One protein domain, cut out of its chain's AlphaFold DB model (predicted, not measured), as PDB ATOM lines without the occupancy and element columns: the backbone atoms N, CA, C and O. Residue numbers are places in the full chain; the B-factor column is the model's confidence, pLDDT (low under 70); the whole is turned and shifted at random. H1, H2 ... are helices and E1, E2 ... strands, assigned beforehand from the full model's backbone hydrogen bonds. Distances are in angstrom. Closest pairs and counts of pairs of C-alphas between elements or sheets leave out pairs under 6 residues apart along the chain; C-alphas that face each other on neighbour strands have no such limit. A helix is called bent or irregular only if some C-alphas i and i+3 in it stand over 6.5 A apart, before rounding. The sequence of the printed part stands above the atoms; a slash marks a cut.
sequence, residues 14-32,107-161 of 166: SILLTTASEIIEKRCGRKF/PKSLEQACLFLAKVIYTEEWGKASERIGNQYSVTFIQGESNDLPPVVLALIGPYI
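This is residues 14 to 32 and 107 to 161 of the 166 residues of the protein "Phage gp6-like head-tail connector protein" of Chengkuizengella marina (UniProt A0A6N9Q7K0). A two-stranded hairpin, E1 and E2, sticks out as a long arm from a small head of three crossed helices. In the head, H2 packs on both H1 and H3, while H1 and H3 meet mainly through the last residues of H1. The printed part has 74 residues, with three named helices and two named strands in the order H1, H2, E1, E2, H3; the sheet has the order E1 - E2, antiparallel, and the class is mostly helix. The whole is only just loose, close to compact, with a radius of gyration of the C-alphas of 14.0 A, and its elongated outline spans 46 by 25 by 18 A, the arm adding much of the length.

E1, residues 128 to 132, and E2, residues 138 to 141, form a hairpin of antiparallel neighbours, with 163 degrees between their directions. The C-alphas of Ser 130 and Thr 140 face each other at 5.2 A. Within hydrogen-bond range are N 129 and O 140, 2.8 A, and N 140 and O 130, 3.0 A. H2, residues 108 to 122, and E2 are apart. H3, residues 151 to 160, and E1 are apart. H2 and H3 touch, the closest C-alphas being those of Ala 113 and Val 153, 5.0 A apart. They run opposite ways at a steep tilt of 36 degrees, only just more than shallow. H1, residues 14 to 28, touches H2, with the C-alphas of Leu 16 and Ala 118 closest at 5.3 A. These two run opposite ways at a steep tilt of 61 degrees. H1 only just touches H3, through residues 24 to 28 alone, with 3 pairs of C-alphas within 8 A; the closest are those of Cys 28 and Tyr 160, 6.4 A apart. They run the same way at a steep tilt of 61 degrees. In H1 and H2 every O i to N i+4 pair is within hydrogen-bond range; in H3 it is 4 of 6.

E1 is 11.1 A long from first to last C-alpha and E2 9.9 A. H1 begins at C-alpha 14, (-19.632, 10.794, 44.043), and is 21.0 A long. H2 is 20.7 A long. H3 is 14.8 A long and ends at C-alpha 160, (-28.417, 12.758, 22.711); it is irregular, with C-alphas 156 and 159 7.5 A apart.

The two C-alphas farthest apart are those of Lys 31 and Asn 135, 47.1 A. Residues 33 to 106 are not printed, and C-alphas 32 and 107 are 10.1 A apart across this cut, which lies between H1 and H2. The links H2 to E1 and E1 to E2 are tight, and E2 to H3 is short. The mean pLDDT of the printed part is 76.2, and residues 125 to 148 are under 70.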
ATOM      1  N   SER A  14     -18.205  10.480  44.152       88.88
ATOM      2  CA  SER A  14     -19.632  10.794  44.043       88.88
ATOM      3  C   SER A  14     -19.866  12.249  43.621       88.88
ATOM      4  O   SER A  14     -20.699  12.519  42.750       88.88
ATOM      5  N   ILE A  15     -19.112  13.196  44.191       88.56
ATOM      6  CA  ILE A  15     -19.194  14.620  43.826       88.56
ATOM      7  C   ILE A  15     -18.762  14.829  42.368       88.56
ATOM      8  O   ILE A  15     -19.429  15.549  41.619       88.56
ATOM      9  N   LEU A  16     -17.684  14.169  41.934       88.56
ATOM     10  CA  LEU A  16     -17.176  14.262  40.563       88.56
ATOM     11  C   LEU A  16     -18.156  13.688  39.537       88.56
ATOM     12  O   LEU A  16     -18.378  14.309  38.498       88.56
ATOM     13  N   LEU A  17     -18.773  12.543  39.831       90.56
ATOM     14  CA  LEU A  17     -19.801  11.943  38.978       90.56
ATOM     15  C   LEU A  17     -21.045  12.831  38.884       90.56
ATOM     16  O   LEU A  17     -21.565  13.040  37.790       90.56
ATOM     17  N   THR A  18     -21.482  13.404  40.006       90.44
ATOM     18  CA  THR A  18     -22.619  14.339  40.029       90.44
ATOM     19  C   THR A  18     -22.318  15.567  39.169       90.44
ATOM     20  O   THR A  18     -23.094  15.914  38.279       90.44
ATOM     21  N   THR A  19     -21.133  16.157  39.342       89.38
ATOM     22  CA  THR A  19     -20.676  17.311  38.552       89.38
ATOM     23  C   THR A  19     -20.592  16.980  37.059       89.38
ATOM     24  O   THR A  19     -21.047  17.750  36.213       89.38
ATOM     25  N   ALA A  20     -20.029  15.820  36.710       89.62
ATOM     26  CA  ALA A  20     -19.938  15.361  35.328       89.62
ATOM     27  C   ALA A  20     -21.329  15.174  34.698       89.62
ATOM     28  O   ALA A  20     -21.551  15.607  33.562       89.62
ATOM     29  N   SER A  21     -22.274  14.594  35.442       91.12
ATOM     30  CA  SER A  21     -23.663  14.440  35.007       91.12
ATOM     31  C   SER A  21     -24.305  15.795  34.696       91.12
ATOM     32  O   SER A  21     -24.793  16.006  33.584       91.12
ATOM     33  N   GLU A  22     -24.197  16.768  35.607       90.00
ATOM     34  CA  GLU A  22     -24.756  18.114  35.419       90.00
ATOM     35  C   GLU A  22     -24.192  18.827  34.182       90.00
ATOM     36  O   GLU A  22     -24.925  19.491  33.442       90.00
ATOM     37  N   ILE A  23     -22.888  18.683  33.923       89.31
ATOM     38  CA  ILE A  23     -22.241  19.270  32.744       89.31
ATOM     39  C   ILE A  23     -22.777  18.630  31.454       89.31
ATOM     40  O   ILE A  23     -23.063  19.341  30.483       89.31
ATOM     41  N   ILE A  24     -22.929  17.302  31.429       89.44
ATOM     42  CA  ILE A  24     -23.452  16.571  30.267       89.44
ATOM     43  C   ILE A  24     -24.915  16.941  30.007       89.44
ATOM     44  O   ILE A  24     -25.276  17.234  28.864       89.44
ATOM     45  N   GLU A  25     -25.741  17.006  31.047       90.62
ATOM     46  CA  GLU A  25     -27.139  17.440  30.960       90.62
ATOM     47  C   GLU A  25     -27.257  18.876  30.450       90.62
ATOM     48  O   GLU A  25     -28.019  19.156  29.521       90.62
ATOM     49  N   LYS A  26     -26.438  19.790  30.984       87.94
ATOM     50  CA  LYS A  26     -26.377  21.180  30.518       87.94
ATOM     51  C   LYS A  26     -26.002  21.256  29.041       87.94
ATOM     52  O   LYS A  26     -26.587  22.052  28.308       87.94
ATOM     53  N   ARG A  27     -25.055  20.427  28.587       87.38
ATOM     54  CA  ARG A  27     -24.663  20.373  27.174       87.38
ATOM     55  C   ARG A  27     -25.775  19.827  26.287       87.38
ATOM     56  O   ARG A  27     -25.979  20.359  25.197       87.38
ATOM     57  N   CYS A  28     -26.454  18.776  26.735       86.19
ATOM     58  CA  CYS A  28     -27.551  18.163  25.995       86.19
ATOM     59  C   CYS A  28     -28.834  19.002  26.066       86.19
ATOM     60  O   CYS A  28     -29.732  18.800  25.259       86.19
ATOM     61  N   GLY A  29     -28.926  19.953  26.996       85.94
ATOM     62  CA  GLY A  29     -30.086  20.823  27.163       85.94
ATOM     63  C   GLY A  29     -31.313  20.114  27.738       85.94
ATOM     64  O   GLY A  29     -32.410  20.663  27.649       85.94
ATOM     65  N   ARG A  30     -31.142  18.925  28.324       86.88
ATOM     66  CA  ARG A  30     -32.201  18.092  28.909       86.88
ATOM     67  C   ARG A  30     -31.685  17.333  30.127       86.88
ATOM     68  O   ARG A  30     -30.474  17.222  30.308       86.88
ATOM     69  N   LYS A  31     -32.609  16.817  30.929       89.06
ATOM     70  CA  LYS A  31     -32.312  15.918  32.046       89.06
ATOM     71  C   LYS A  31     -32.430  14.468  31.588       89.06
ATOM     72  O   LYS A  31     -33.259  14.166  30.729       89.06
ATOM     73  N   PHE A  32     -31.556  13.608  32.108       87.75
ATOM     74  CA  PHE A  32     -31.575  12.175  31.797       87.75
ATOM     75  C   PHE A  32     -32.286  11.353  32.867       87.75
ATOM     76  O   PHE A  32     -32.802  10.289  32.544       87.75
ATOM     77  N   PRO A 107     -28.325   4.456  28.449       89.31
ATOM     78  CA  PRO A 107     -27.391   4.038  27.420       89.31
ATOM     79  C   PRO A 107     -25.946   4.044  27.924       89.31
ATOM     80  O   PRO A 107     -25.443   5.065  28.393       89.31
ATOM     81  N   LYS A 108     -25.229   2.935  27.712       89.62
ATOM     82  CA  LYS A 108     -23.811   2.787  28.105       89.62
ATOM     83  C   LYS A 108     -22.913   3.907  27.579       89.62
ATOM     84  O   LYS A 108     -21.911   4.237  28.201       89.62
ATOM     85  N   SER A 109     -23.263   4.508  26.442       89.69
ATOM     86  CA  SER A 109     -22.559   5.670  25.895       89.69
ATOM     87  C   SER A 109     -22.618   6.890  26.821       89.69
ATOM     88  O   SER A 109     -21.620   7.592  26.947       89.69
ATOM     89  N   LEU A 110     -23.761   7.137  27.475       89.38
ATOM     90  CA  LEU A 110     -23.935   8.237  28.428       89.38
ATOM     91  C   LEU A 110     -23.197   7.950  29.739       89.38
ATOM     92  O   LEU A 110     -22.492   8.824  30.240       89.38
ATOM     93  N   GLU A 111     -23.271   6.715  30.238       90.06
ATOM     94  CA  GLU A 111     -22.502   6.291  31.417       90.06
ATOM     95  C   GLU A 111     -20.993   6.449  31.186       90.06
ATOM     96  O   GLU A 111     -20.283   7.045  31.997       90.06
ATOM     97  N   GLN A 112     -20.497   5.975  30.039       91.06
ATOM     98  CA  GLN A 112     -19.093   6.117  29.656       91.06
ATOM     99  C   GLN A 112     -18.692   7.582  29.482       91.06
ATOM    100  O   GLN A 112     -17.593   7.958  29.887       91.06
ATOM    101  N   ALA A 113     -19.563   8.416  28.909       91.69
ATOM    102  CA  ALA A 113     -19.316   9.847  28.778       91.69
ATOM    103  C   ALA A 113     -19.160  10.520  30.151       91.69
ATOM    104  O   ALA A 113     -18.207  11.275  30.350       91.69
ATOM    105  N   CYS A 114     -20.044  10.199  31.101       91.50
ATOM    106  CA  CYS A 114     -19.980  10.692  32.476       91.50
ATOM    107  C   CYS A 114     -18.696  10.239  33.178       91.50
ATOM    108  O   CYS A 114     -17.968  11.060  33.735       91.50
ATOM    109  N   LEU A 115     -18.348   8.956  33.056       91.44
ATOM    110  CA  LEU A 115     -17.132   8.404  33.645       91.44
ATOM    111  C   LEU A 115     -15.860   9.040  33.064       91.44
ATOM    112  O   LEU A 115     -14.944   9.389  33.811       91.44
ATOM    113  N   PHE A 116     -15.783   9.210  31.741       90.38
ATOM    114  CA  PHE A 116     -14.638   9.873  31.115       90.38
ATOM    115  C   PHE A 116     -14.517  11.322  31.561       90.38
ATOM    116  O   PHE A 116     -13.411  11.775  31.844       90.38
ATOM    117  N   LEU A 117     -15.637  12.032  31.654       89.31
ATOM    118  CA  LEU A 117     -15.648  13.406  32.125       89.31
ATOM    119  C   LEU A 117     -15.186  13.503  33.585       89.31
ATOM    120  O   LEU A 117     -14.284  14.283  33.875       89.31
ATOM    121  N   ALA A 118     -15.717  12.660  34.472       89.69
ATOM    122  CA  ALA A 118     -15.285  12.591  35.866       89.69
ATOM    123  C   ALA A 118     -13.777  12.306  35.980       89.69
ATOM    124  O   ALA A 118     -13.083  12.958  36.756       89.69
ATOM    125  N   LYS A 119     -13.238  11.407  35.144       89.25
ATOM    126  CA  LYS A 119     -11.794  11.132  35.082       89.25
ATOM    127  C   LYS A 119     -10.979  12.350  34.635       89.25
ATOM    128  O   LYS A 119      -9.918  12.604  35.201       89.25
ATOM    129  N   VAL A 120     -11.441  13.093  33.629       86.69
ATOM    130  CA  VAL A 120     -10.755  14.310  33.154       86.69
ATOM    131  C   VAL A 120     -10.749  15.391  34.237       86.69
ATOM    132  O   VAL A 120      -9.741  16.074  34.408       86.69
ATOM    133  N   ILE A 121     -11.847  15.521  34.988       85.44
ATOM    134  CA  ILE A 121     -11.931  16.448  36.124       85.44
ATOM    135  C   ILE A 121     -10.964  16.001  37.233       85.44
ATOM    136  O   ILE A 121     -10.168  16.809  37.695       85.44
ATOM    137  N   TYR A 122     -10.964  14.712  37.589       86.44
ATOM    138  CA  TYR A 122     -10.087  14.146  38.621       86.44
ATOM    139  C   TYR A 122      -8.592  14.300  38.312       86.44
ATOM    140  O   TYR A 122      -7.786  14.606  39.181       86.44
ATOM    141  N   THR A 123      -8.204  14.086  37.055       84.38
ATOM    142  CA  THR A 123      -6.803  14.200  36.604       84.38
ATOM    143  C   THR A 123      -6.364  15.648  36.360       84.38
ATOM    144  O   THR A 123      -5.221  15.894  35.953       84.38
ATOM    145  N   GLU A 124      -7.268  16.612  36.576       73.75
ATOM    146  CA  GLU A 124      -7.084  18.032  36.267       73.75
ATOM    147  C   GLU A 124      -6.580  18.253  34.828       73.75
ATOM    148  O   GLU A 124      -5.820  19.176  34.536       73.75
ATOM    149  N   GLU A 125      -6.930  17.358  33.900       68.44
ATOM    150  CA  GLU A 125      -6.571  17.481  32.482       68.44
ATOM    151  C   GLU A 125      -7.451  18.505  31.760       68.44
ATOM    152  O   GLU A 125      -7.130  18.957  30.657       68.44
ATOM    153  N   TRP A 126      -8.540  18.924  32.407       64.38
ATOM    154  CA  TRP A 126      -9.431  19.955  31.906       64.38
ATOM    155  C   TRP A 126      -8.685  21.280  31.678       64.38
ATOM    156  O   TRP A 126      -8.133  21.875  32.600       64.38
ATOM    157  N   GLY A 127      -8.670  21.761  30.431       61.59
ATOM    158  CA  GLY A 127      -8.043  23.037  30.059       61.59
ATOM    159  C   GLY A 127      -6.535  22.987  29.764       61.59
ATOM    160  O   GLY A 127      -5.961  24.025  29.415       61.59
ATOM    161  N   LYS A 128      -5.878  21.817  29.834       60.78
ATOM    162  CA  LYS A 128      -4.478  21.652  29.396       60.78
ATOM    163  C   LYS A 128      -4.412  21.607  27.860       60.78
ATOM    164  O   LYS A 128      -4.943  20.695  27.240       60.78
ATOM    165  N   ALA A 129      -3.747  22.582  27.234       56.56
ATOM    166  CA  ALA A 129      -3.554  22.632  25.777       56.56
ATOM    167  C   ALA A 129      -2.348  21.806  25.306       56.56
ATOM    168  O   ALA A 129      -2.362  21.251  24.211       56.56
ATOM    169  N   SER A 130      -1.276  21.760  26.104       51.50
ATOM    170  CA  SER A 130      -0.073  20.979  25.809       51.50
ATOM    171  C   SER A 130       0.769  20.787  27.067       51.50
ATOM    172  O   SER A 130       1.010  21.740  27.812       51.50
ATOM    173  N   GLU A 131       1.308  19.580  27.226       52.22
ATOM    174  CA  GLU A 131       2.372  19.254  28.178       52.22
ATOM    175  C   GLU A 131       3.642  18.885  27.395       52.22
ATOM    176  O   GLU A 131       3.595  18.062  26.478       52.22
ATOM    177  N   ARG A 132       4.782  19.524  27.698       52.78
ATOM    178  CA  ARG A 132       6.095  19.137  27.152       52.78
ATOM    179  C   ARG A 132       6.941  18.546  28.268       52.78
ATOM    180  O   ARG A 132       7.252  19.225  29.240       52.78
ATOM    181  N   ILE A 133       7.377  17.306  28.078       47.53
ATOM    182  CA  ILE A 133       8.255  16.610  29.019       47.53
ATOM    183  C   ILE A 133       9.696  16.714  28.488       47.53
ATOM    184  O   ILE A 133      10.073  16.061  27.517       47.53
ATOM    185  N   GLY A 134      10.479  17.615  29.092       54.41
ATOM    186  CA  GLY A 134      11.888  17.927  28.805       54.41
ATOM    187  C   GLY A 134      12.457  18.885  29.869       54.41
ATOM    188  O   GLY A 134      11.713  19.280  30.758       54.41
ATOM    189  N   ASN A 135      13.748  19.263  29.797       48.94
ATOM    190  CA  ASN A 135      14.554  19.922  30.863       48.94
ATOM    191  C   ASN A 135      13.992  21.198  31.552       48.94
ATOM    192  O   ASN A 135      14.646  21.723  32.451       48.94
ATOM    193  N   GLN A 136      12.813  21.692  31.180       51.53
ATOM    194  CA  GLN A 136      12.008  22.662  31.924       51.53
ATOM    195  C   GLN A 136      10.536  22.239  31.822       51.53
ATOM    196  O   GLN A 136      10.000  22.152  30.717       51.53
ATOM    197  N   TYR A 137       9.890  21.978  32.962       43.72
ATOM    198  CA  TYR A 137       8.464  21.651  33.017       43.72
ATOM    199  C   TYR A 137       7.649  22.898  32.641       43.72
ATOM    200  O   TYR A 137       7.713  23.910  33.341       43.72
ATOM    201  N   SER A 138       6.922  22.852  31.521       39.03
ATOM    202  CA  SER A 138       6.003  23.918  31.114       39.03
ATOM    203  C   SER A 138       4.669  23.343  30.639       39.03
ATOM    204  O   SER A 138       4.614  22.408  29.838       39.03
ATOM    205  N   VAL A 139       3.584  23.920  31.159       52.03
ATOM    206  CA  VAL A 139       2.198  23.589  30.810       52.03
ATOM    207  C   VAL A 139       1.608  24.789  30.082       52.03
ATOM    208  O   VAL A 139       1.692  25.916  30.571       52.03
ATOM    209  N   THR A 140       1.029  24.562  28.903       51.69
ATOM    210  CA  THR A 140       0.274  25.592  28.177       51.69
ATOM    211  C   THR A 140      -1.210  25.327  28.388       51.69
ATOM    212  O   THR A 140      -1.677  24.231  28.088       51.69
ATOM    213  N   PHE A 141      -1.946  26.309  28.901       51.56
ATOM    214  CA  PHE A 141      -3.407  26.261  28.988       51.56
ATOM    215  C   PHE A 141      -4.026  26.826  27.707       51.56
ATOM    216  O   PHE A 141      -3.398  27.634  27.018       51.56
ATOM    217  N   ILE A 142      -5.246  26.400  27.374       53.47
ATOM    218  CA  ILE A 142      -5.958  26.925  26.203       53.47
ATOM    219  C   ILE A 142      -6.219  28.423  26.434       53.47
ATOM    220  O   ILE A 142      -6.818  28.809  27.434       53.47
ATOM    221  N   GLN A 143      -5.731  29.288  25.535       37.53
ATOM    222  CA  GLN A 143      -6.028  30.723  25.576       37.53
ATOM    223  C   GLN A 143      -7.386  30.982  24.910       37.53
ATOM    224  O   GLN A 143      -7.491  30.999  23.686       37.53
ATOM    225  N   GLY A 144      -8.416  31.169  25.735       45.19
ATOM    226  CA  GLY A 144      -9.803  31.423  25.335       45.19
ATOM    227  C   GLY A 144     -10.784  30.682  26.247       45.19
ATOM    228  O   GLY A 144     -10.392  29.738  26.928       45.19
ATOM    229  N   GLU A 145     -12.056  31.090  26.273       41.19
ATOM    230  CA  GLU A 145     -13.127  30.316  26.924       41.19
ATOM    231  C   GLU A 145     -13.414  29.036  26.121       41.19
ATOM    232  O   GLU A 145     -14.457  28.901  25.483       41.19
ATOM    233  N   SER A 146     -12.498  28.069  26.114       50.47
ATOM    234  CA  SER A 146     -12.843  26.724  25.665       50.47
ATOM    235  C   SER A 146     -13.599  26.027  26.798       50.47
ATOM    236  O   SER A 146     -13.049  25.198  27.518       50.47
ATOM    237  N   ASN A 147     -14.880  26.365  26.947       55.66
ATOM    238  CA  ASN A 147     -15.866  25.581  27.706       55.66
ATOM    239  C   ASN A 147     -16.233  24.265  26.985       55.66
ATOM    240  O   ASN A 147     -17.263  23.650  27.268       55.66
ATOM    241  N   ASP A 148     -15.419  23.853  26.014       67.19
ATOM    242  CA  ASP A 148     -15.685  22.708  25.169       67.19
ATOM    243  C   ASP A 148     -15.374  21.417  25.915       67.19
ATOM    244  O   ASP A 148     -14.295  21.213  26.471       67.19
ATOM    245  N   LEU A 149     -16.363  20.527  25.906       77.94
ATOM    246  CA  LEU A 149     -16.215  19.174  26.413       77.94
ATOM    247  C   LEU A 149     -15.143  18.410  25.622       77.94
ATOM    248  O   LEU A 149     -14.986  18.643  24.420       77.94
ATOM    249  N   PRO A 150     -14.452  17.443  26.255       83.44
ATOM    250  CA  PRO A 150     -13.487  16.593  25.584       83.44
ATOM    251  C   PRO A 150     -14.092  15.966  24.317       83.44
ATOM    252  O   PRO A 150     -15.238  15.503  24.359       83.44
ATOM    253  N   PRO A 151     -13.342  15.869  23.202       82.94
ATOM    254  CA  PRO A 151     -13.872  15.365  21.932       82.94
ATOM    255  C   PRO A 151     -14.499  13.968  22.027       82.94
ATOM    256  O   PRO A 151     -15.500  13.690  21.372       82.94
ATOM    257  N   VAL A 152     -13.943  13.099  22.878       85.50
ATOM    258  CA  VAL A 152     -14.482  11.753  23.131       85.50
ATOM    259  C   VAL A 152     -15.858  11.829  23.791       85.50
ATOM    260  O   VAL A 152     -16.776  11.127  23.377       85.50
ATOM    261  N   VAL A 153     -16.025  12.717  24.774       87.12
ATOM    262  CA  VAL A 153     -17.313  12.944  25.443       87.12
ATOM    263  C   VAL A 153     -18.325  13.490  24.437       87.12
ATOM    264  O   VAL A 153     -19.434  12.971  24.358       87.12
ATOM    265  N   LEU A 154     -17.931  14.457  23.597       86.44
ATOM    266  CA  LEU A 154     -18.784  14.996  22.530       86.44
ATOM    267  C   LEU A 154     -19.251  13.923  21.535       86.44
ATOM    268  O   LEU A 154     -20.418  13.921  21.154       86.44
ATOM    269  N   ALA A 155     -18.372  13.001  21.137       86.31
ATOM    270  CA  ALA A 155     -18.726  11.910  20.229       86.31
ATOM    271  C   ALA A 155     -19.753  10.943  20.846       86.31
ATOM    272  O   ALA A 155     -20.645  10.470  20.147       86.31
ATOM    273  N   LEU A 156     -19.652  10.681  22.154       88.75
ATOM    274  CA  LEU A 156     -20.567   9.796  22.878       88.75
ATOM    275  C   LEU A 156     -21.936  10.437  23.136       88.75
ATOM    276  O   LEU A 156     -22.956   9.756  23.031       88.75
ATOM    277  N   ILE A 157     -21.972  11.735  23.456       87.81
ATOM    278  CA  ILE A 157     -23.227  12.452  23.741       87.81
ATOM    279  C   ILE A 157     -23.899  13.014  22.485       87.81
ATOM    280  O   ILE A 157     -25.068  13.373  22.546       87.81
ATOM    281  N   GLY A 158     -23.189  13.083  21.354       84.19
ATOM    282  CA  GLY A 158     -23.659  13.626  20.075       84.19
ATOM    283  C   GLY A 158     -25.102  13.270  19.686       84.19
ATOM    284  O   GLY A 158     -25.868  14.193  19.408       84.19
ATOM    285  N   PRO A 159     -25.518  11.987  19.703       84.38
ATOM    286  CA  PRO A 159     -26.891  11.610  19.350       84.38
ATOM    287  C   PRO A 159     -27.945  12.050  20.379       84.38
ATOM    288  O   PRO A 159     -29.128  12.083  20.062       84.38
ATOM    289  N   TYR A 160     -27.535  12.401  21.599       84.69
ATOM    290  CA  TYR A 160     -28.417  12.758  22.711       84.69
ATOM    291  C   TYR A 160     -28.559  14.268  22.923       84.69
ATOM    292  O   TYR A 160     -29.332  14.674  23.800       84.69
ATOM    293  N   ILE A 161     -27.827  15.086  22.157       82.31
ATOM    294  CA  ILE A 161     -27.906  16.545  22.224       82.31
ATOM    295  C   ILE A 161     -29.321  16.970  21.823       82.31
ATOM    296  O   ILE A 161     -29.800  16.649  20.735       82.31
TER     297      ILE A 161